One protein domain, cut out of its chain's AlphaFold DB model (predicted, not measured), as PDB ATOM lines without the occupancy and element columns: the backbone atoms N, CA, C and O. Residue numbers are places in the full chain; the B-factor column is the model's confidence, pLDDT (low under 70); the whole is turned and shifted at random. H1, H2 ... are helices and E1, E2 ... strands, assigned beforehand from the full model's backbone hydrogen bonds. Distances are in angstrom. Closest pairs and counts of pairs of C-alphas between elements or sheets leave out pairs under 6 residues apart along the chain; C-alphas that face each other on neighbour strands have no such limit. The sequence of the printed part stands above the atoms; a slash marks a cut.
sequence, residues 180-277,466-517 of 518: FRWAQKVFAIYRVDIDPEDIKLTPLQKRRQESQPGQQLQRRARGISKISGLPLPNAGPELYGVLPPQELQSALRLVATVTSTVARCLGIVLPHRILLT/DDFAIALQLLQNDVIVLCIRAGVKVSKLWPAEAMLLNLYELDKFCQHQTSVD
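Overview. This is residues 180 to 277 and 466 to 517 of the 518 residues of an uncharacterized protein of Fragilariopsis cylindrus CCMP1102 (UniProt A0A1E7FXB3). Four helices, H1, H4, H5 and H6, stand side by side as a bundle, and the small hairpin of strands E1 and E2 packs on H4 and on the first residues of H6. From this body a long loop reaches out to H2, which touches no other helix, and folds back to E1; residues 210 to 215 stick out free. The printed part has 150 residues, with six named helices and two named strands in the order H1, H2, E1, E2, H3, H4, H5, H6; the sheet is antiparallel and the class is mostly helix. It is compact, with a radius of gyration of the C-alphas of 15.5 A, and spans 49 by 44 by 26 A.

Arrangement. E1, residues 224 to 227, and E2, residues 230 to 233, form an antiparallel hairpin at 141 degrees, with N 225 and O 232 at 3.1 A and N 232 and O 225 at 2.8 A, within hydrogen-bond range. Residues 192 to 193 pair antiparallel with residues 226 to 227 of E1. The closest C-alphas of E2 and H4, residues 245 to 266, are those of Leu 230 and Ala 251, 5.9 A. H4 and H1, residues 180 to 190, touch at Ala 183 and Val 262, the closest C-alphas, 5.1 A, at a shallow tilt of 15 degrees, opposite ways. H4, with residues 256 to 266 alone, touches H5, residues 466 to 486, at a shallow tilt of 31 degrees, the same way; the closest C-alphas, of Thr 259 and Val 479, are 6.3 A apart. H6, residues 499 to 515, touches H5 with its residues 499 to 506 alone, the closest C-alphas being those of Cys 483 and Leu 506, 5.8 A, at a shallow tilt of 18 degrees, the same way. H6 touches H1 with its residues 507 to 514 alone, at a steep tilt of 42 degrees, opposite ways; the closest C-alphas, of Phe 180 and Cys 510, are 5.4 A apart. H4 and H6 only just touch, with 3 pairs of C-alphas within 8 A, the closest those of Val 255 and Leu 500, 7.7 A. H3, residues 237 to 242, is close to H4 but not clearly touching, with the C-alphas of Tyr 240 and Leu 248 closest at 7.0 A. H2, residues 203 to 211, is apart from H1, H3, H4, H5 and H6. Every O i to N i+4 pair is within hydrogen-bond range in H1, H2, H4, H5 and H6; in H3 it is 0 of 2, with 2 of 3 O i to N i+3 pairs within range.

Along the chain. H1 begins at C-alpha 180, (-11.514, -53.355, 35.948), and is 15.6 A from first to last C-alpha. H2 is 12.4 A, E1 10.0 A, E2 10.1 A and H3 9.7 A. H4, the longest helix, is 31.2 A and begins at C-alpha 245, (-19.917, -26.713, 53.510). H5 is 29.7 A and H6 24.5 A, ending at C-alpha 515, (-11.542, -53.053, 25.416).

Size, cuts and confidence. The two C-alphas farthest apart are those of Ser 211 and Thr 277, 49.9 A. Residues 278 to 465 are cut out, and C-alphas 277 and 466 are 20.4 A apart across the cut. The links from H1 to H2, H2 to E1 and H5 to H6 are long, with 12 residues each. The mean pLDDT of the printed part is 91.4, and residues 217 and 517 are under 70.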
ATOM      1  N   PHE A 180     -11.340 -54.591  36.723       97.19
ATOM      2  CA  PHE A 180     -11.514 -53.355  35.948       97.19
ATOM      3  C   PHE A 180     -12.978 -53.108  35.582       97.19
ATOM      4  O   PHE A 180     -13.475 -51.992  35.733       97.19
ATOM      5  N   ARG A 181     -13.706 -54.156  35.183       96.94
ATOM      6  CA  ARG A 181     -15.136 -54.052  34.870       96.94
ATOM      7  C   ARG A 181     -15.975 -53.652  36.088       96.94
ATOM      8  O   ARG A 181     -16.945 -52.908  35.955       96.94
ATOM      9  N   TRP A 182     -15.634 -54.127  37.283       97.75
ATOM     10  CA  TRP A 182     -16.291 -53.690  38.518       97.75
ATOM     11  C   TRP A 182     -15.948 -52.247  38.868       97.75
ATOM     12  O   TRP A 182     -16.858 -51.496  39.210       97.75
ATOM     13  N   ALA A 183     -14.690 -51.829  38.710       97.56
ATOM     14  CA  ALA A 183     -14.300 -50.432  38.901       97.56
ATOM     15  C   ALA A 183     -15.095 -49.481  37.981       97.56
ATOM     16  O   ALA A 183     -15.639 -48.490  38.456       97.56
ATOM     17  N   GLN A 184     -15.275 -49.829  36.703       97.06
ATOM     18  CA  GLN A 184     -16.128 -49.067  35.773       97.06
ATOM     19  C   GLN A 184     -17.577 -48.962  36.236       97.06
ATOM     20  O   GLN A 184     -18.181 -47.896  36.165       97.06
ATOM     21  N   LYS A 185     -18.154 -50.065  36.733       97.62
ATOM     22  CA  LYS A 185     -19.514 -50.034  37.283       97.62
ATOM     23  C   LYS A 185     -19.606 -49.070  38.462       97.62
ATOM     24  O   LYS A 185     -20.597 -48.358  38.565       97.62
ATOM     25  N   VAL A 186     -18.583 -49.014  39.316       97.38
ATOM     26  CA  VAL A 186     -18.517 -48.038  40.413       97.38
ATOM     27  C   VAL A 186     -18.505 -46.611  39.857       97.38
ATOM     28  O   VAL A 186     -19.335 -45.809  40.274       97.38
ATOM     29  N   PHE A 187     -17.662 -46.299  38.869       97.38
ATOM     30  CA  PHE A 187     -17.661 -44.970  38.239       97.38
ATOM     31  C   PHE A 187     -19.019 -44.599  37.625       97.38
ATOM     32  O   PHE A 187     -19.500 -43.483  37.828       97.38
ATOM     33  N   ALA A 188     -19.683 -45.548  36.959       96.38
ATOM     34  CA  ALA A 188     -21.014 -45.351  36.392       96.38
ATOM     35  C   ALA A 188     -22.092 -45.103  37.465       96.38
ATOM     36  O   ALA A 188     -22.963 -44.255  37.272       96.38
ATOM     37  N   ILE A 189     -22.026 -45.806  38.604       96.88
ATOM     38  CA  ILE A 189     -22.953 -45.625  39.735       96.88
ATOM     39  C   ILE A 189     -22.825 -44.215  40.317       96.88
ATOM     40  O   ILE A 189     -23.833 -43.539  40.504       96.88
ATOM     41  N   TYR A 190     -21.596 -43.757  40.566       96.62
ATOM     42  CA  TYR A 190     -21.350 -42.452  41.187       96.62
ATOM     43  C   TYR A 190     -21.384 -41.275  40.205       96.62
ATOM     44  O   TYR A 190     -21.261 -40.133  40.646       96.62
ATOM     45  N   ARG A 191     -21.585 -41.531  38.901       94.81
ATOM     46  CA  ARG A 191     -21.728 -40.522  37.835       94.81
ATOM     47  C   ARG A 191     -20.688 -39.408  37.958       94.81
ATOM     48  O   ARG A 191     -21.030 -38.264  38.259       94.81
ATOM     49  N   VAL A 192     -19.418 -39.769  37.792       93.94
ATOM     50  CA  VAL A 192     -18.342 -38.777  37.686       93.94
ATOM     51  C   VAL A 192     -18.491 -38.091  36.332       93.94
ATOM     52  O   VAL A 192     -18.201 -38.689  35.300       93.94
ATOM     53  N   ASP A 193     -19.004 -36.866  36.351       93.56
ATOM     54  CA  ASP A 193     -19.271 -36.063  35.164       93.56
ATOM     55  C   ASP A 193     -18.260 -34.920  35.088       93.56
ATOM     56  O   ASP A 193     -18.071 -34.149  36.038       93.56
ATOM     57  N   ILE A 194     -17.559 -34.854  33.965       93.19
ATOM     58  CA  ILE A 194     -16.525 -33.857  33.716       93.19
ATOM     59  C   ILE A 194     -16.874 -33.179  32.416       93.19
ATOM     60  O   ILE A 194     -16.847 -33.803  31.350       93.19
ATOM     61  N   ASP A 195     -17.141 -31.883  32.521       89.56
ATOM     62  CA  ASP A 195     -17.382 -31.064  31.356       89.56
ATOM     63  C   ASP A 195     -16.125 -31.089  30.465       89.56
ATOM     64  O   ASP A 195     -15.023 -30.752  30.908       89.56
ATOM     65  N   PRO A 196     -16.239 -31.493  29.187       79.88
ATOM     66  CA  PRO A 196     -15.088 -31.606  28.292       79.88
ATOM     67  C   PRO A 196     -14.419 -30.250  28.032       79.88
ATOM     68  O   PRO A 196     -13.255 -30.197  27.634       79.88
ATOM     69  N   GLU A 197     -15.141 -29.153  28.271       81.12
ATOM     70  CA  GLU A 197     -14.624 -27.786  28.232       81.12
ATOM     71  C   GLU A 197     -13.587 -27.524  29.336       81.12
ATOM     72  O   GLU A 197     -12.605 -26.824  29.084       81.12
ATOM     73  N   ASP A 198     -13.723 -28.160  30.503       74.38
ATOM     74  CA  ASP A 198     -12.797 -28.009  31.637       74.38
ATOM     75  C   ASP A 198     -11.434 -28.666  31.374       74.38
ATOM     76  O   ASP A 198     -10.422 -28.322  31.989       74.38
ATOM     77  N   ILE A 199     -11.386 -29.590  30.412       77.56
ATOM     78  CA  ILE A 199     -10.172 -30.295  29.986       77.56
ATOM     79  C   ILE A 199      -9.400 -29.486  28.928       77.56
ATOM     80  O   ILE A 199      -8.217 -29.747  28.679       77.56
ATOM     81  N   LYS A 200     -10.028 -28.494  28.281       77.88
ATOM     82  CA  LYS A 200      -9.389 -27.765  27.179       77.88
ATOM     83  C   LYS A 200      -8.236 -26.908  27.693       77.88
ATOM     84  O   LYS A 200      -8.396 -26.033  28.542       77.88
ATOM     85  N   LEU A 201      -7.056 -27.118  27.103       74.75
ATOM     86  CA  LEU A 201      -5.926 -26.215  27.291       74.75
ATOM     87  C   LEU A 201      -6.351 -24.808  26.885       74.75
ATOM     88  O   LEU A 201      -6.846 -24.585  25.778       74.75
ATOM     89  N   THR A 202      -6.111 -23.848  27.773       77.56
ATOM     90  CA  THR A 202      -6.324 -22.440  27.436       77.56
ATOM     91  C   THR A 202      -5.547 -22.093  26.158       77.56
ATOM     92  O   THR A 202      -4.429 -22.591  25.978       77.56
ATOM     93  N   PRO A 203      -6.064 -21.218  25.274       82.31
ATOM     94  CA  PRO A 203      -5.378 -20.854  24.029       82.31
ATOM     95  C   PRO A 203      -3.923 -20.403  24.244       82.31
ATOM     96  O   PRO A 203      -3.053 -20.652  23.412       82.31
ATOM     97  N   LEU A 204      -3.640 -19.795  25.401       80.75
ATOM     98  CA  LEU A 204      -2.293 -19.413  25.824       80.75
ATOM     99  C   LEU A 204      -1.399 -20.612  26.163       80.75
ATOM    100  O   LEU A 204      -0.235 -20.624  25.773       80.75
ATOM    101  N   GLN A 205      -1.918 -21.623  26.866       80.75
ATOM    102  CA  GLN A 205      -1.176 -22.864  27.105       80.75
ATOM    103  C   GLN A 205      -0.936 -23.619  25.803       80.75
ATOM    104  O   GLN A 205       0.167 -24.120  25.610       80.75
ATOM    105  N   LYS A 206      -1.915 -23.639  24.892       84.25
ATOM    106  CA  LYS A 206      -1.749 -24.240  23.567       84.25
ATOM    107  C   LYS A 206      -0.619 -23.560  22.780       84.25
ATOM    108  O   LYS A 206       0.288 -24.251  22.333       84.25
ATOM    109  N   ARG A 207      -0.579 -22.218  22.736       86.31
ATOM    110  CA  ARG A 207       0.553 -21.474  22.137       86.31
ATOM    111  C   ARG A 207       1.888 -21.768  22.818       86.31
ATOM    112  O   ARG A 207       2.900 -21.896  22.140       86.31
ATOM    113  N   ARG A 208       1.916 -21.873  24.153       83.62
ATOM    114  CA  ARG A 208       3.153 -22.225  24.870       83.62
ATOM    115  C   ARG A 208       3.629 -23.631  24.516       83.62
ATOM    116  O   ARG A 208       4.825 -23.821  24.317       83.62
ATOM    117  N   GLN A 209       2.703 -24.577  24.396       83.50
ATOM    118  CA  GLN A 209       3.002 -25.955  24.021       83.50
ATOM    119  C   GLN A 209       3.547 -26.038  22.591       83.50
ATOM    120  O   GLN A 209       4.507 -26.762  22.350       83.50
ATOM    121  N   GLU A 210       2.994 -25.243  21.671       88.56
ATOM    122  CA  GLU A 210       3.505 -25.096  20.302       88.56
ATOM    123  C   GLU A 210       4.909 -24.464  20.280       88.56
ATOM    124  O   GLU A 210       5.759 -24.883  19.502       88.56
ATOM    125  N   SER A 211       5.187 -23.499  21.165       88.19
ATOM    126  CA  SER A 211       6.492 -22.824  21.218       88.19
ATOM    127  C   SER A 211       7.611 -23.631  21.891       88.19
ATOM    128  O   SER A 211       8.783 -23.348  21.658       88.19
ATOM    129  N   GLN A 212       7.282 -24.609  22.745       84.31
ATOM    130  CA  GLN A 212       8.265 -25.375  23.522       84.31
ATOM    131  C   GLN A 212       7.872 -26.860  23.620       84.31
ATOM    132  O   GLN A 212       7.375 -27.300  24.661       84.31
ATOM    133  N   PRO A 213       8.139 -27.670  22.578       75.81
ATOM    134  CA  PRO A 213       7.706 -29.072  22.505       75.81
ATOM    135  C   PRO A 213       8.379 -30.044  23.504       75.81
ATOM    136  O   PRO A 213       8.156 -31.247  23.420       75.81
ATOM    137  N   GLY A 214       9.166 -29.565  24.473       80.69
ATOM    138  CA  GLY A 214       9.852 -30.403  25.469       80.69
ATOM    139  C   GLY A 214       9.483 -30.135  26.931       80.69
ATOM    140  O   GLY A 214       9.798 -30.956  27.790       80.69
ATOM    141  N   GLN A 215       8.818 -29.019  27.245       77.69
ATOM    142  CA  GLN A 215       8.438 -28.721  28.626       77.69
ATOM    143  C   GLN A 215       7.041 -29.269  28.912       77.69
ATOM    144  O   GLN A 215       6.060 -28.866  28.286       77.69
ATOM    145  N   GLN A 216       6.940 -30.181  29.883       70.06
ATOM    146  CA  GLN A 216       5.655 -30.577  30.452       70.06
ATOM    147  C   GLN A 216       5.047 -29.355  31.148       70.06
ATOM    148  O   GLN A 216       5.334 -29.064  32.306       70.06
ATOM    149  N   LEU A 217       4.237 -28.595  30.409       67.31
ATOM    150  CA  LEU A 217       3.476 -27.486  30.964       67.31
ATOM    151  C   LEU A 217       2.604 -28.031  32.092       67.31
ATOM    152  O   LEU A 217       1.776 -28.915  31.864       67.31
ATOM    153  N   GLN A 218       2.796 -27.490  33.297       72.38
ATOM    154  CA  GLN A 218       1.942 -27.769  34.446       72.38
ATOM    155  C   GLN A 218       0.491 -27.506  34.040       72.38
ATOM    156  O   GLN A 218       0.072 -26.358  33.838       72.38
ATOM    157  N   ARG A 219      -0.269 -28.589  33.862       76.94
ATOM    158  CA  ARG A 219      -1.699 -28.520  33.595       76.94
ATOM    159  C   ARG A 219      -2.343 -27.922  34.833       76.94
ATOM    160  O   ARG A 219      -2.323 -28.526  35.898       76.94
ATOM    161  N   ARG A 220      -2.881 -26.715  34.703       80.19
ATOM    162  CA  ARG A 220      -3.724 -26.136  35.747       80.19
ATOM    163  C   ARG A 220      -5.130 -26.638  35.506       80.19
ATOM    164  O   ARG A 220      -5.713 -26.304  34.477       80.19
ATOM    165  N   ALA A 221      -5.631 -27.445  36.427       81.62
ATOM    166  CA  ALA A 221      -7.022 -27.842  36.403       81.62
ATOM    167  C   ALA A 221      -7.894 -26.602  36.648       81.62
ATOM    168  O   ALA A 221      -7.581 -25.759  37.491       81.62
ATOM    169  N   ARG A 222      -8.940 -26.444  35.843       83.12
ATOM    170  CA  ARG A 222      -9.926 -25.367  35.950       83.12
ATOM    171  C   ARG A 222     -11.320 -25.982  35.899       83.12
ATOM    172  O   ARG A 222     -11.460 -27.160  35.580       83.12
ATOM    173  N   GLY A 223     -12.317 -25.176  36.241       88.06
ATOM    174  CA  GLY A 223     -13.715 -25.581  36.174       88.06
ATOM    175  C   GLY A 223     -14.207 -26.359  37.389       88.06
ATOM    176  O   GLY A 223     -13.531 -26.449  38.425       88.06
ATOM    177  N   ILE A 224     -15.431 -26.857  37.256       91.69
ATOM    178  CA  ILE A 224     -16.205 -27.494  38.318       91.69
ATOM    179  C   ILE A 224     -16.684 -28.830  37.766       91.69
ATOM    180  O   ILE A 224     -17.617 -28.889  36.972       91.69
ATOM    181  N   SER A 225     -16.063 -29.911  38.222       95.06
ATOM    182  CA  SER A 225     -16.540 -31.254  37.904       95.06
ATOM    183  C   SER A 225     -17.656 -31.660  38.854       95.06
ATOM    184  O   SER A 225     -17.820 -31.067  39.919       95.06
ATOM    185  N   LYS A 226     -18.449 -32.662  38.477       96.75
ATOM    186  CA  LYS A 226     -19.582 -33.122  39.282       96.75
ATOM    187  C   LYS A 226     -19.421 -34.590  39.647       96.75
ATOM    188  O   LYS A 226     -19.014 -35.409  38.828       96.75
ATOM    189  N   ILE A 227     -19.777 -34.936  40.878       97.06
ATOM    190  CA  ILE A 227     -19.890 -36.324  41.333       97.06
ATOM    191  C   ILE A 227     -21.297 -36.547  41.863       97.06
ATOM    192  O   ILE A 227     -21.734 -35.881  42.795       97.06
ATOM    193  N   SER A 228     -22.049 -37.443  41.221       96.38
ATOM    194  CA  SER A 228     -23.470 -37.663  41.534       96.38
ATOM    195  C   SER A 228     -24.302 -36.366  41.507       96.38
ATOM    196  O   SER A 228     -25.252 -36.213  42.265       96.38
ATOM    197  N   GLY A 229     -23.930 -35.418  40.637       95.75
ATOM    198  CA  GLY A 229     -24.565 -34.100  40.526       95.75
ATOM    199  C   GLY A 229     -24.039 -33.033  41.493       95.75
ATOM    200  O   GLY A 229     -24.356 -31.862  41.293       95.75
ATOM    201  N   LEU A 230     -23.205 -33.390  42.477       96.50
ATOM    202  CA  LEU A 230     -22.604 -32.430  43.405       96.50
ATOM    203  C   LEU A 230     -21.357 -31.777  42.793       96.50
ATOM    204  O   LEU A 230     -20.469 -32.507  42.338       96.50
ATOM    205  N   PRO A 231     -21.258 -30.438  42.790       95.75
ATOM    206  CA  PRO A 231     -20.103 -29.728  42.255       95.75
ATOM    207  C   PRO A 231     -18.869 -29.898  43.152       95.75
ATOM    208  O   PRO A 231     -18.930 -29.703  44.364       95.75
ATOM    209  N   LEU A 232     -17.726 -30.202  42.541       95.31
ATOM    210  CA  LEU A 232     -16.418 -30.211  43.184       95.31
ATOM    211  C   LEU A 232     -15.405 -29.427  42.321       95.31
ATOM    212  O   LEU A 232     -15.129 -29.817  41.182       95.31
ATOM    213  N   PRO A 233     -14.847 -28.314  42.828       92.69
ATOM    214  CA  PRO A 233     -13.904 -27.486  42.094       92.69
ATOM    215  C   PRO A 233     -12.592 -28.226  41.857       92.69
ATOM    216  O   PRO A 233     -12.048 -28.854  42.766       92.69
ATOM    217  N   ASN A 234     -12.039 -28.094  40.655       90.88
ATOM    218  CA  ASN A 234     -10.773 -28.747  40.321       90.88
ATOM    219  C   ASN A 234      -9.537 -27.885  40.629       90.88
ATOM    220  O   ASN A 234      -8.421 -28.399  40.626       90.88
ATOM    221  N   ALA A 235      -9.706 -26.577  40.855       85.31
ATOM    222  CA  ALA A 235      -8.598 -25.615  40.918       85.31
ATOM    223  C   ALA A 235      -8.053 -25.348  42.336       85.31
ATOM    224  O   ALA A 235      -7.480 -24.288  42.578       85.31
ATOM    225  N   GLY A 236      -8.207 -26.300  43.260       77.81
ATOM    226  CA  GLY A 236      -7.596 -26.225  44.587       77.81
ATOM    227  C   GLY A 236      -8.514 -25.759  45.721       77.81
ATOM    228  O   GLY A 236      -9.671 -25.395  45.497       77.81
ATOM    229  N   PRO A 237      -7.988 -25.788  46.960       79.50
ATOM    230  CA  PRO A 237      -8.758 -25.573  48.186       79.50
ATOM    231  C   PRO A 237      -9.321 -24.155  48.324       79.50
ATOM    232  O   PRO A 237     -10.320 -23.964  49.010       79.50
ATOM    233  N   GLU A 238      -8.748 -23.166  47.633       83.31
ATOM    234  CA  GLU A 238      -9.247 -21.782  47.639       83.31
ATOM    235  C   GLU A 238     -10.698 -21.686  47.147       83.31
ATOM    236  O   GLU A 238     -11.487 -20.895  47.661       83.31
ATOM    237  N   LEU A 239     -11.083 -22.533  46.186       85.50
ATOM    238  CA  LEU A 239     -12.444 -22.556  45.651       85.50
ATOM    239  C   LEU A 239     -13.419 -23.355  46.518       85.50
ATOM    240  O   LEU A 239     -14.631 -23.230  46.343       85.50
ATOM    241  N   TYR A 240     -12.924 -24.156  47.463       89.31
ATOM    242  CA  TYR A 240     -13.784 -24.914  48.372       89.31
ATOM    243  C   TYR A 240     -14.526 -24.002  49.349       89.31
ATOM    244  O   TYR A 240     -15.637 -24.333  49.745       89.31
ATOM    245  N   GLY A 241     -13.978 -22.822  49.660       86.88
ATOM    246  CA  GLY A 241     -14.650 -21.822  50.495       86.88
ATOM    247  C   GLY A 241     -15.882 -21.175  49.850       86.88
ATOM    248  O   GLY A 241     -16.668 -20.542  50.548       86.88
ATOM    249  N   VAL A 242     -16.061 -21.325  48.533       89.56
ATOM    250  CA  VAL A 242     -17.218 -20.779  47.801       89.56
ATOM    251  C   VAL A 242     -18.425 -21.717  47.876       89.56
ATOM    252  O   VAL A 242     -19.562 -21.275  47.720       89.56
ATOM    253  N   LEU A 243     -18.197 -23.011  48.115       89.12
ATOM    254  CA  LEU A 243     -19.261 -24.005  48.170       89.12
ATOM    255  C   LEU A 243     -19.908 -24.067  49.549       89.12
ATOM    256  O   LEU A 243     -19.207 -23.958  50.561       89.12
ATOM    257  N   PRO A 244     -21.226 -24.326  49.616       92.75
ATOM    258  CA  PRO A 244     -21.861 -24.672  50.869       92.75
ATOM    259  C   PRO A 244     -21.110 -25.845  51.525       92.75
ATOM    260  O   PRO A 244     -20.855 -26.864  50.875       92.75
ATOM    261  N   PRO A 245     -20.763 -25.739  52.816       88.12
ATOM    262  CA  PRO A 245     -19.917 -26.713  53.510       88.12
ATOM    263  C   PRO A 245     -20.511 -28.128  53.484       88.12
ATOM    264  O   PRO A 245     -19.779 -29.111  53.397       88.12
ATOM    265  N   GLN A 246     -21.843 -28.236  53.494       88.81
ATOM    266  CA  GLN A 246     -22.568 -29.505  53.409       88.81
ATOM    267  C   GLN A 246     -22.419 -30.180  52.040       88.81
ATOM    268  O   GLN A 246     -22.229 -31.397  51.965       88.81
ATOM    269  N   GLU A 247     -22.471 -29.401  50.958       93.25
ATOM    270  CA  GLU A 247     -22.287 -29.910  49.596       93.25
ATOM    271  C   GLU A 247     -20.846 -30.370  49.391       93.25
ATOM    272  O   GLU A 247     -20.620 -31.476  48.899       93.25
ATOM    273  N   LEU A 248     -19.875 -29.577  49.859       93.00
ATOM    274  CA  LEU A 248     -18.458 -29.931  49.813       93.00
ATOM    275  C   LEU A 248     -18.177 -31.219  50.595       93.00
ATOM    276  O   LEU A 248     -17.541 -32.133  50.071       93.00
ATOM    277  N   GLN A 249     -18.665 -31.322  51.834       92.06
ATOM    278  CA  GLN A 249     -18.480 -32.513  52.663       92.06
ATOM    279  C   GLN A 249     -19.088 -33.754  52.000       92.06
ATOM    280  O   GLN A 249     -18.463 -34.817  51.977       92.06
ATOM    281  N   SER A 250     -20.287 -33.620  51.431       93.56
ATOM    282  CA  SER A 250     -20.967 -34.707  50.727       93.56
ATOM    283  C   SER A 250     -20.197 -35.131  49.475       93.56
ATOM    284  O   SER A 250     -19.942 -36.321  49.289       93.56
ATOM    285  N   ALA A 251     -19.736 -34.175  48.665       95.44
ATOM    286  CA  ALA A 251     -18.921 -34.442  47.484       95.44
ATOM    287  C   ALA A 251     -17.601 -35.143  47.850       95.44
ATOM    288  O   ALA A 251     -17.261 -36.167  47.258       95.44
ATOM    289  N   LEU A 252     -16.888 -34.662  48.874       94.94
ATOM    290  CA  LEU A 252     -15.645 -35.279  49.352       94.94
ATOM    291  C   LEU A 252     -15.872 -36.686  49.915       94.94
ATOM    292  O   LEU A 252     -15.076 -37.590  49.659       94.94
ATOM    293  N   ARG A 253     -16.986 -36.917  50.619       94.69
ATOM    294  CA  ARG A 253     -17.369 -38.254  51.091       94.69
ATOM    295  C   ARG A 253     -17.635 -39.208  49.927       94.69
ATOM    296  O   ARG A 253     -17.224 -40.369  49.994       94.69
ATOM    297  N   LEU A 254     -18.283 -38.741  48.858       96.12
ATOM    298  CA  LEU A 254     -18.479 -39.539  47.645       96.12
ATOM    299  C   LEU A 254     -17.143 -39.853  46.968       96.12
ATOM    300  O   LEU A 254     -16.907 -41.009  46.626       96.12
ATOM    301  N   VAL A 255     -16.231 -38.881  46.857       96.94
ATOM    302  CA  VAL A 255     -14.874 -39.109  46.325       96.94
ATOM    303  C   VAL A 255     -14.125 -40.150  47.154       96.94
ATOM    304  O   VAL A 255     -13.576 -41.100  46.593       96.94
ATOM    305  N   ALA A 256     -14.147 -40.036  48.482       96.69
ATOM    306  CA  ALA A 256     -13.542 -41.012  49.384       96.69
ATOM    307  C   ALA A 256     -14.164 -42.410  49.218       96.69
ATOM    308  O   ALA A 256     -13.456 -43.420  49.190       96.69
ATOM    309  N   THR A 257     -15.485 -42.474  49.032       96.62
ATOM    310  CA  THR A 257     -16.219 -43.727  48.821       96.62
ATOM    311  C   THR A 257     -15.857 -44.386  47.495       96.62
ATOM    312  O   THR A 257     -15.552 -45.582  47.474       96.62
ATOM    313  N   VAL A 258     -15.832 -43.618  46.402       97.56
ATOM    314  CA  VAL A 258     -15.402 -44.086  45.077       97.56
ATOM    315  C   VAL A 258     -13.966 -44.579  45.144       97.56
ATOM    316  O   VAL A 258     -13.702 -45.714  44.766       97.56
ATOM    317  N   THR A 259     -13.056 -43.778  45.698       97.88
ATOM    318  CA  THR A 259     -11.627 -44.107  45.808       97.88
ATOM    319  C   THR A 259     -11.423 -45.409  46.579       97.88
ATOM    320  O   THR A 259     -10.765 -46.323  46.089       97.88
ATOM    321  N   SER A 260     -12.059 -45.546  47.747       97.19
ATOM    322  CA  SER A 260     -11.986 -46.759  48.567       97.19
ATOM    323  C   SER A 260     -12.565 -47.983  47.848       97.19
ATOM    324  O   SER A 260     -11.968 -49.061  47.850       97.19
ATOM    325  N   THR A 261     -13.718 -47.830  47.195       96.94
ATOM    326  CA  THR A 261     -14.405 -48.941  46.519       96.94
ATOM    327  C   THR A 261     -13.645 -49.384  45.272       96.94
ATOM    328  O   THR A 261     -13.419 -50.577  45.095       96.94
ATOM    329  N   VAL A 262     -13.176 -48.441  44.452       97.94
ATOM    330  CA  VAL A 262     -12.355 -48.722  43.268       97.94
ATOM    331  C   VAL A 262     -11.032 -49.364  43.677       97.94
ATOM    332  O   VAL A 262     -10.648 -50.370  43.085       97.94
ATOM    333  N   ALA A 263     -10.370 -48.871  44.727       97.94
ATOM    334  CA  ALA A 263      -9.157 -49.492  45.254       97.94
ATOM    335  C   ALA A 263      -9.390 -50.961  45.645       97.94
ATOM    336  O   ALA A 263      -8.619 -51.835  45.242       97.94
ATOM    337  N   ARG A 264     -10.501 -51.264  46.335       96.94
ATOM    338  CA  ARG A 264     -10.892 -52.647  46.657       96.94
ATOM    339  C   ARG A 264     -11.189 -53.478  45.412       96.94
ATOM    340  O   ARG A 264     -10.708 -54.604  45.330       96.94
ATOM    341  N   CYS A 265     -11.927 -52.935  44.440       97.56
ATOM    342  CA  CYS A 265     -12.202 -53.620  43.176       97.56
ATOM    343  C   CYS A 265     -10.905 -53.978  42.450       97.56
ATOM    344  O   CYS A 265     -10.771 -55.100  41.984       97.56
ATOM    345  N   LEU A 266      -9.931 -53.070  42.401       97.31
ATOM    346  CA  LEU A 266      -8.647 -53.302  41.738       97.31
ATOM    347  C   LEU A 266      -7.686 -54.173  42.571       97.31
ATOM    348  O   LEU A 266      -6.737 -54.741  42.029       97.31
ATOM    349  N   GLY A 267      -7.949 -54.347  43.868       96.94
ATOM    350  CA  GLY A 267      -7.041 -55.017  44.803       96.94
ATOM    351  C   GLY A 267      -5.805 -54.174  45.129       96.94
ATOM    352  O   GLY A 267      -4.735 -54.723  45.382       96.94
ATOM    353  N   ILE A 268      -5.941 -52.847  45.089       97.69
ATOM    354  CA  ILE A 268      -4.888 -51.885  45.411       97.69
ATOM    355  C   ILE A 268      -5.065 -51.451  46.865       97.69
ATOM    356  O   ILE A 268      -6.112 -50.944  47.258       97.69
ATOM    357  N   VAL A 269      -4.019 -51.624  47.669       97.44
ATOM    358  CA  VAL A 269      -3.981 -51.094  49.037       97.44
ATOM    359  C   VAL A 269      -3.687 -49.594  48.960       97.44
ATOM    360  O   VAL A 269      -2.713 -49.202  48.318       97.44
ATOM    361  N   LEU A 270      -4.515 -48.753  49.580       97.12
ATOM    362  CA  LEU A 270      -4.256 -47.311  49.688       97.12
ATOM    363  C   LEU A 270      -3.241 -47.029  50.813       97.12
ATOM    364  O   LEU A 270      -3.216 -47.787  51.788       97.12
ATOM    365  N   PRO A 271      -2.404 -45.979  50.701       97.00
ATOM    366  CA  PRO A 271      -1.505 -45.556  51.778       97.00
ATOM    367  C   PRO A 271      -2.246 -45.259  53.082       97.00
ATOM    368  O   PRO A 271      -1.801 -45.690  54.146       97.00
ATOM    369  N   HIS A 272      -3.402 -44.598  52.991       97.06
ATOM    370  CA  HIS A 272      -4.244 -44.293  54.140       97.06
ATOM    371  C   HIS A 272      -5.548 -45.093  54.070       97.06
ATOM    372  O   HIS A 272      -6.153 -45.306  53.016       97.06
ATOM    373  N   ARG A 273      -5.989 -45.614  55.220       93.50
ATOM    374  CA  ARG A 273      -7.247 -46.363  55.298       93.50
ATOM    375  C   ARG A 273      -8.411 -45.383  55.361       93.50
ATOM    376  O   ARG A 273      -8.659 -44.785  56.402       93.50
ATOM    377  N   ILE A 274      -9.169 -45.284  54.274       93.75
ATOM    378  CA  ILE A 274     -10.426 -44.529  54.248       93.75
ATOM    379  C   ILE A 274     -11.492 -45.316  55.027       93.75
ATOM    380  O   ILE A 274     -12.038 -46.309  54.533       93.75
ATOM    381  N   LEU A 275     -11.776 -44.877  56.253       90.25
ATOM    382  CA  LEU A 275     -12.861 -45.400  57.080       90.25
ATOM    383  C   LEU A 275     -14.137 -44.622  56.767       90.25
ATOM    384  O   LEU A 275     -14.327 -43.493  57.207       90.25
ATOM    385  N   LEU A 276     -15.017 -45.231  55.977       86.25
ATOM    386  CA  LEU A 276     -16.337 -44.673  55.719       86.25
ATOM    387  C   LEU A 276     -17.218 -44.987  56.926       86.25
ATOM    388  O   LEU A 276     -17.696 -46.111  57.075       86.25
ATOM    389  N   THR A 277     -17.433 -44.006  57.795       80.44
ATOM    390  CA  THR A 277     -18.471 -44.110  58.817       80.44
ATOM    391  C   THR A 277     -19.815 -44.061  58.099       80.44
ATOM    392  O   THR A 277     -20.192 -43.039  57.516       80.44
ATOM    393  N   ASP A 466      -6.654 -27.561  60.254       82.00
ATOM    394  CA  ASP A 466      -5.513 -28.427  60.021       82.00
ATOM    395  C   ASP A 466      -5.936 -29.880  59.768       82.00
ATOM    396  O   ASP A 466      -5.567 -30.404  58.729       82.00
ATOM    397  N   ASP A 467      -6.769 -30.534  60.590       86.06
ATOM    398  CA  ASP A 467      -7.208 -31.919  60.310       86.06
ATOM    399  C   ASP A 467      -8.042 -32.036  59.038       86.06
ATOM    400  O   ASP A 467      -7.913 -33.031  58.332       86.06
ATOM    401  N   PHE A 468      -8.905 -31.065  58.725       87.25
ATOM    402  CA  PHE A 468      -9.643 -31.083  57.465       87.25
ATOM    403  C   PHE A 468      -8.686 -30.926  56.284       87.25
ATOM    404  O   PHE A 468      -8.772 -31.696  55.327       87.25
ATOM    405  N   ALA A 469      -7.754 -29.971  56.353       89.25
ATOM    406  CA  ALA A 469      -6.739 -29.775  55.326       89.25
ATOM    407  C   ALA A 469      -5.839 -31.011  55.179       89.25
ATOM    408  O   ALA A 469      -5.585 -31.447  54.058       89.25
ATOM    409  N   ILE A 470      -5.435 -31.624  56.293       91.00
ATOM    410  CA  ILE A 470      -4.667 -32.869  56.338       91.00
ATOM    411  C   ILE A 470      -5.495 -33.995  55.718       91.00
ATOM    412  O   ILE A 470      -5.037 -34.617  54.769       91.00
ATOM    413  N   ALA A 471      -6.722 -34.245  56.173       92.56
ATOM    414  CA  ALA A 471      -7.582 -35.308  55.648       92.56
ATOM    415  C   ALA A 471      -7.856 -35.142  54.148       92.56
ATOM    416  O   ALA A 471      -7.820 -36.120  53.398       92.56
ATOM    417  N   LEU A 472      -8.077 -33.907  53.698       93.69
ATOM    418  CA  LEU A 472      -8.217 -33.568  52.290       93.69
ATOM    419  C   LEU A 472      -6.929 -33.873  51.516       93.69
ATOM    420  O   LEU A 472      -6.991 -34.524  50.478       93.69
ATOM    421  N   GLN A 473      -5.770 -33.455  52.023       94.50
ATOM    422  CA  GLN A 473      -4.476 -33.729  51.402       94.50
ATOM    423  C   GLN A 473      -4.180 -35.235  51.341       94.50
ATOM    424  O   GLN A 473      -3.691 -35.737  50.328       94.50
ATOM    425  N   LEU A 474      -4.509 -35.984  52.397       95.69
ATOM    426  CA  LEU A 474      -4.385 -37.440  52.433       95.69
ATOM    427  C   LEU A 474      -5.289 -38.095  51.385       95.69
ATOM    428  O   LEU A 474      -4.830 -38.968  50.651       95.69
ATOM    429  N   LEU A 475      -6.538 -37.633  51.253       96.38
ATOM    430  CA  LEU A 475      -7.467 -38.121  50.234       96.38
ATOM    431  C   LEU A 475      -6.967 -37.820  48.812       96.38
ATOM    432  O   LEU A 475      -6.988 -38.701  47.953       96.38
ATOM    433  N   GLN A 476      -6.478 -36.603  48.565       95.88
ATOM    434  CA  GLN A 476      -5.881 -36.211  47.285       95.88
ATOM    435  C   GLN A 476      -4.694 -37.118  46.923       95.88
ATOM    436  O   GLN A 476      -4.605 -37.628  45.803       95.88
ATOM    437  N   ASN A 477      -3.816 -37.384  47.892       96.88
ATOM    438  CA  ASN A 477      -2.680 -38.285  47.719       96.88
ATOM    439  C   ASN A 477      -3.122 -39.730  47.455       96.88
ATOM    440  O   ASN A 477      -2.566 -40.384  46.571       96.88
ATOM    441  N   ASP A 478      -4.137 -40.229  48.163       97.62
ATOM    442  CA  ASP A 478      -4.681 -41.572  47.948       97.62
ATOM    443  C   ASP A 478      -5.253 -41.736  46.535       97.62
ATOM    444  O   ASP A 478      -5.019 -42.767  45.903       97.62
ATOM    445  N   VAL A 479      -5.938 -40.717  46.000       97.88
ATOM    446  CA  VAL A 479      -6.432 -40.714  44.612       97.88
ATOM    447  C   VAL A 479      -5.271 -40.813  43.619       97.88
ATOM    448  O   VAL A 479      -5.310 -41.640  42.705       97.88
ATOM    449  N   ILE A 480      -4.212 -40.018  43.800       97.81
ATOM    450  CA  ILE A 480      -3.025 -40.065  42.933       97.81
ATOM    451  C   ILE A 480      -2.347 -41.435  43.008       97.81
ATOM    452  O   ILE A 480      -2.066 -42.045  41.973       97.81
ATOM    453  N   VAL A 481      -2.120 -41.954  44.216       97.94
ATOM    454  CA  VAL A 481      -1.480 -43.259  44.415       97.94
ATOM    455  C   VAL A 481      -2.326 -44.381  43.823       97.94
ATOM    456  O   VAL A 481      -1.767 -45.282  43.195       97.94
ATOM    457  N   LEU A 482      -3.653 -44.320  43.960       98.00
ATOM    458  CA  LEU A 482      -4.568 -45.260  43.321       98.00
ATOM    459  C   LEU A 482      -4.383 -45.261  41.800       98.00
ATOM    460  O   LEU A 482      -4.213 -46.328  41.211       98.00
ATOM    461  N   CYS A 483      -4.354 -44.083  41.172       98.12
ATOM    462  CA  CYS A 483      -4.177 -43.965  39.726       98.12
ATOM    463  C   CYS A 483      -2.812 -44.511  39.269       98.12
ATOM    464  O   CYS A 483      -2.745 -45.287  38.314       98.12
ATOM    465  N   ILE A 484      -1.729 -44.165  39.974       97.75
ATOM    466  CA  ILE A 484      -0.375 -44.648  39.657       97.75
ATOM    467  C   ILE A 484      -0.300 -46.173  39.801       97.75
ATOM    468  O   ILE A 484       0.169 -46.852  38.889       97.75
ATOM    469  N   ARG A 485      -0.798 -46.730  40.914       97.56
ATOM    470  CA  ARG A 485      -0.781 -48.183  41.171       97.56
ATOM    471  C   ARG A 485      -1.671 -48.965  40.212       97.56
ATOM    472  O   ARG A 485      -1.367 -50.116  39.917       97.56
ATOM    473  N   ALA A 486      -2.734 -48.352  39.700       97.19
ATOM    474  CA  ALA A 486      -3.559 -48.944  38.654       97.19
ATOM    475  C   ALA A 486      -2.857 -48.987  37.285       97.19
ATOM    476  O   ALA A 486      -3.279 -49.751  36.419       97.19
ATOM    477  N   GLY A 487      -1.780 -48.217  37.088       97.25
ATOM    478  CA  GLY A 487      -1.019 -48.152  35.837       97.25
ATOM    479  C   GLY A 487      -1.325 -46.929  34.968       97.25
ATOM    480  O   GLY A 487      -0.915 -46.885  33.804       97.25
ATOM    481  N   VAL A 488      -2.020 -45.916  35.500       97.44
ATOM    482  CA  VAL A 488      -2.225 -44.648  34.788       97.44
ATOM    483  C   VAL A 488      -0.879 -43.932  34.659       97.44
ATOM    484  O   VAL A 488      -0.175 -43.701  35.641       97.44
ATOM    485  N   LYS A 489      -0.501 -43.569  33.427       96.75
ATOM    486  CA  LYS A 489       0.757 -42.855  33.163       96.75
ATOM    487  C   LYS A 489       0.766 -41.514  33.899       96.75
ATOM    488  O   LYS A 489      -0.151 -40.719  33.718       96.75
ATOM    489  N   VAL A 490       1.850 -41.220  34.617       95.38
ATOM    490  CA  VAL A 490       2.015 -39.968  35.383       95.38
ATOM    491  C   VAL A 490       1.838 -38.722  34.505       95.38
ATOM    492  O   VAL A 490       1.258 -37.740  34.945       95.38
ATOM    493  N   SER A 491       2.222 -38.780  33.224       92.69
ATOM    494  CA  SER A 491       2.036 -37.679  32.262       92.69
ATOM    495  C   SER A 491       0.575 -37.361  31.913       92.69
ATOM    496  O   SER A 491       0.301 -36.333  31.288       92.69
ATOM    497  N   LYS A 492      -0.363 -38.248  32.265       93.94
ATOM    498  CA  LYS A 492      -1.805 -38.027  32.116       93.94
ATOM    499  C   LYS A 492      -2.459 -37.518  33.397       93.94
ATOM    500  O   LYS A 492      -3.558 -36.983  33.302       93.94
ATOM    501  N   LEU A 493      -1.800 -37.669  34.547       94.69
ATOM    502  CA  LEU A 493      -2.342 -37.239  35.828       94.69
ATOM    503  C   LEU A 493      -2.369 -35.713  35.926       94.69
ATOM    504  O   LEU A 493      -1.527 -35.001  35.374       94.69
ATOM    505  N   TRP A 494      -3.382 -35.234  36.627       93.94
ATOM    506  CA  TRP A 494      -3.587 -33.844  36.985       93.94
ATOM    507  C   TRP A 494      -2.982 -33.571  38.367       93.94
ATOM    508  O   TRP A 494      -2.649 -34.519  39.087       93.94
ATOM    509  N   PRO A 495      -2.840 -32.293  38.766       93.69
ATOM    510  CA  PRO A 495      -2.501 -31.947  40.143       93.69
ATOM    511  C   PRO A 495      -3.412 -32.665  41.151       93.69
ATOM    512  O   PRO A 495      -4.549 -33.023  40.826       93.69
ATOM    513  N   ALA A 496      -2.906 -32.913  42.360       95.06
ATOM    514  CA  ALA A 496      -3.585 -33.737  43.362       95.06
ATOM    515  C   ALA A 496      -4.956 -33.159  43.764       95.06
ATOM    516  O   ALA A 496      -5.889 -33.900  44.065       95.06
ATOM    517  N   GLU A 497      -5.102 -31.840  43.667       93.81
ATOM    518  CA  GLU A 497      -6.326 -31.091  43.925       93.81
ATOM    519  C   GLU A 497      -7.461 -31.447  42.954       93.81
ATOM    520  O   GLU A 497      -8.637 -31.408  43.318       93.81
ATOM    521  N   ALA A 498      -7.124 -31.847  41.728       94.94
ATOM    522  CA  ALA A 498      -8.075 -32.198  40.681       94.94
ATOM    523  C   ALA A 498      -8.501 -33.673  40.774       94.94
ATOM    524  O   ALA A 498      -8.370 -34.449  39.822       94.94
ATOM    525  N   MET A 499      -9.000 -34.077  41.945       96.12
ATOM    526  CA  MET A 499      -9.311 -35.476  42.265       96.12
ATOM    527  C   MET A 499     -10.256 -36.130  41.250       96.12
ATOM    528  O   MET A 499     -10.002 -37.257  40.826       96.12
ATOM    529  N   LEU A 500     -11.312 -35.433  40.812       96.12
ATOM    530  CA  LEU A 500     -12.268 -35.985  39.844       96.12
ATOM    531  C   LEU A 500     -11.643 -36.192  38.462       96.12
ATOM    532  O   LEU A 500     -11.869 -37.237  37.854       96.12
ATOM    533  N   LEU A 501     -10.797 -35.266  37.997       95.25
ATOM    534  CA  LEU A 501     -10.071 -35.435  36.734       95.25
ATOM    535  C   LEU A 501      -9.130 -36.647  36.787       95.25
ATOM    536  O   LEU A 501      -9.043 -37.403  35.820       95.25
ATOM    537  N   ASN A 502      -8.466 -36.878  37.924       96.75
ATOM    538  CA  ASN A 502      -7.623 -38.058  38.124       96.75
ATOM    539  C   ASN A 502      -8.439 -39.361  38.134       96.75
ATOM    540  O   ASN A 502      -8.078 -40.317  37.448       96.75
ATOM    541  N   LEU A 503      -9.571 -39.387  38.845       97.19
ATOM    542  CA  LEU A 503     -10.484 -40.536  38.850       97.19
ATOM    543  C   LEU A 503     -11.065 -40.835  37.462       97.19
ATOM    544  O   LEU A 503     -11.276 -41.994  37.119       97.19
ATOM    545  N   TYR A 504     -11.271 -39.818  36.634       96.56
ATOM    546  CA  TYR A 504     -11.729 -39.993  35.260       96.56
ATOM    547  C   TYR A 504     -10.653 -40.496  34.303       96.56
ATOM    548  O   TYR A 504     -10.936 -41.329  33.443       96.56
ATOM    549  N   GLU A 505      -9.404 -40.054  34.455       96.62
ATOM    550  CA  GLU A 505      -8.288 -40.671  33.730       96.62
ATOM    551  C   GLU A 505      -8.116 -42.145  34.127       96.62
ATOM    552  O   GLU A 505      -7.805 -42.984  33.276       96.62
ATOM    553  N   LEU A 506      -8.386 -42.486  35.393       97.69
ATOM    554  CA  LEU A 506      -8.453 -43.872  35.849       97.69
ATOM    555  C   LEU A 506      -9.630 -44.639  35.224       97.69
ATOM    556  O   LEU A 506      -9.426 -45.764  34.767       97.69
ATOM    557  N   ASP A 507     -10.825 -44.054  35.139       97.50
ATOM    558  CA  ASP A 507     -11.970 -44.675  34.456       97.50
ATOM    559  C   ASP A 507     -11.668 -44.945  32.971       97.50
ATOM    560  O   ASP A 507     -11.778 -46.081  32.507       97.50
ATOM    561  N   LYS A 508     -11.145 -43.950  32.240       96.81
ATOM    562  CA  LYS A 508     -10.666 -44.121  30.855       96.81
ATOM    563  C   LYS A 508      -9.630 -45.229  30.724       96.81
ATOM    564  O   LYS A 508      -9.649 -45.994  29.759       96.81
ATOM    565  N   PHE A 509      -8.701 -45.314  31.673       97.19
ATOM    566  CA  PHE A 509      -7.719 -46.387  31.688       97.19
ATOM    567  C   PHE A 509      -8.391 -47.752  31.865       97.19
ATOM    568  O   PHE A 509      -8.074 -48.676  31.120       97.19
ATOM    569  N   CYS A 510      -9.361 -47.871  32.776       97.00
ATOM    570  CA  CYS A 510     -10.125 -49.102  32.962       97.00
ATOM    571  C   CYS A 510     -10.886 -49.477  31.682       97.00
ATOM    572  O   CYS A 510     -10.842 -50.633  31.275       97.00
ATOM    573  N   GLN A 511     -11.535 -48.510  31.016       96.69
ATOM    574  CA  GLN A 511     -12.196 -48.682  29.707       96.69
ATOM    575  C   GLN A 511     -11.248 -49.249  28.660       96.69
ATOM    576  O   GLN A 511     -11.576 -50.236  27.999       96.69
ATOM    577  N   HIS A 512     -10.042 -48.690  28.573       96.50
ATOM    578  CA  HIS A 512      -9.035 -49.190  27.655       96.50
ATOM    579  C   HIS A 512      -8.624 -50.633  27.980       96.50
ATOM    580  O   HIS A 512      -8.627 -51.470  27.083       96.50
ATOM    581  N   GLN A 513      -8.356 -50.952  29.253       95.69
ATOM    582  CA  GLN A 513      -7.987 -52.313  29.669       95.69
ATOM    583  C   GLN A 513      -9.085 -53.336  29.351       95.69
ATOM    584  O   GLN A 513      -8.785 -54.428  28.898       95.69
ATOM    585  N   THR A 514     -10.362 -52.983  29.513       95.12
ATOM    586  CA  THR A 514     -11.466 -53.899  29.180       95.12
ATOM    587  C   THR A 514     -11.747 -54.022  27.682       95.12
ATOM    588  O   THR A 514     -12.412 -54.967  27.275       95.12
ATOM    589  N   SER A 515     -11.296 -53.063  26.867       94.25
ATOM    590  CA  SER A 515     -11.542 -53.053  25.416       94.25
ATOM    591  C   SER A 515     -10.540 -53.878  24.608       94.25
ATOM    592  O   SER A 515     -10.834 -54.228  23.474       94.25
ATOM    593  N   VAL A 516      -9.360 -54.154  25.172       84.06
ATOM    594  CA  VAL A 516      -8.252 -54.824  24.468       84.06
ATOM    595  C   VAL A 516      -8.383 -56.355  24.494       84.06
ATOM    596  O   VAL A 516      -7.794 -57.022  23.653       84.06
ATOM    597  N   ASP A 517      -9.192 -56.905  25.403       60.53
ATOM    598  CA  ASP A 517      -9.272 -58.350  25.667       60.53
ATOM    599  C   ASP A 517     -10.446 -59.073  24.957       60.53
ATOM    600  O   ASP A 517     -10.847 -60.152  25.398       60.53
TER     601      ASP A 517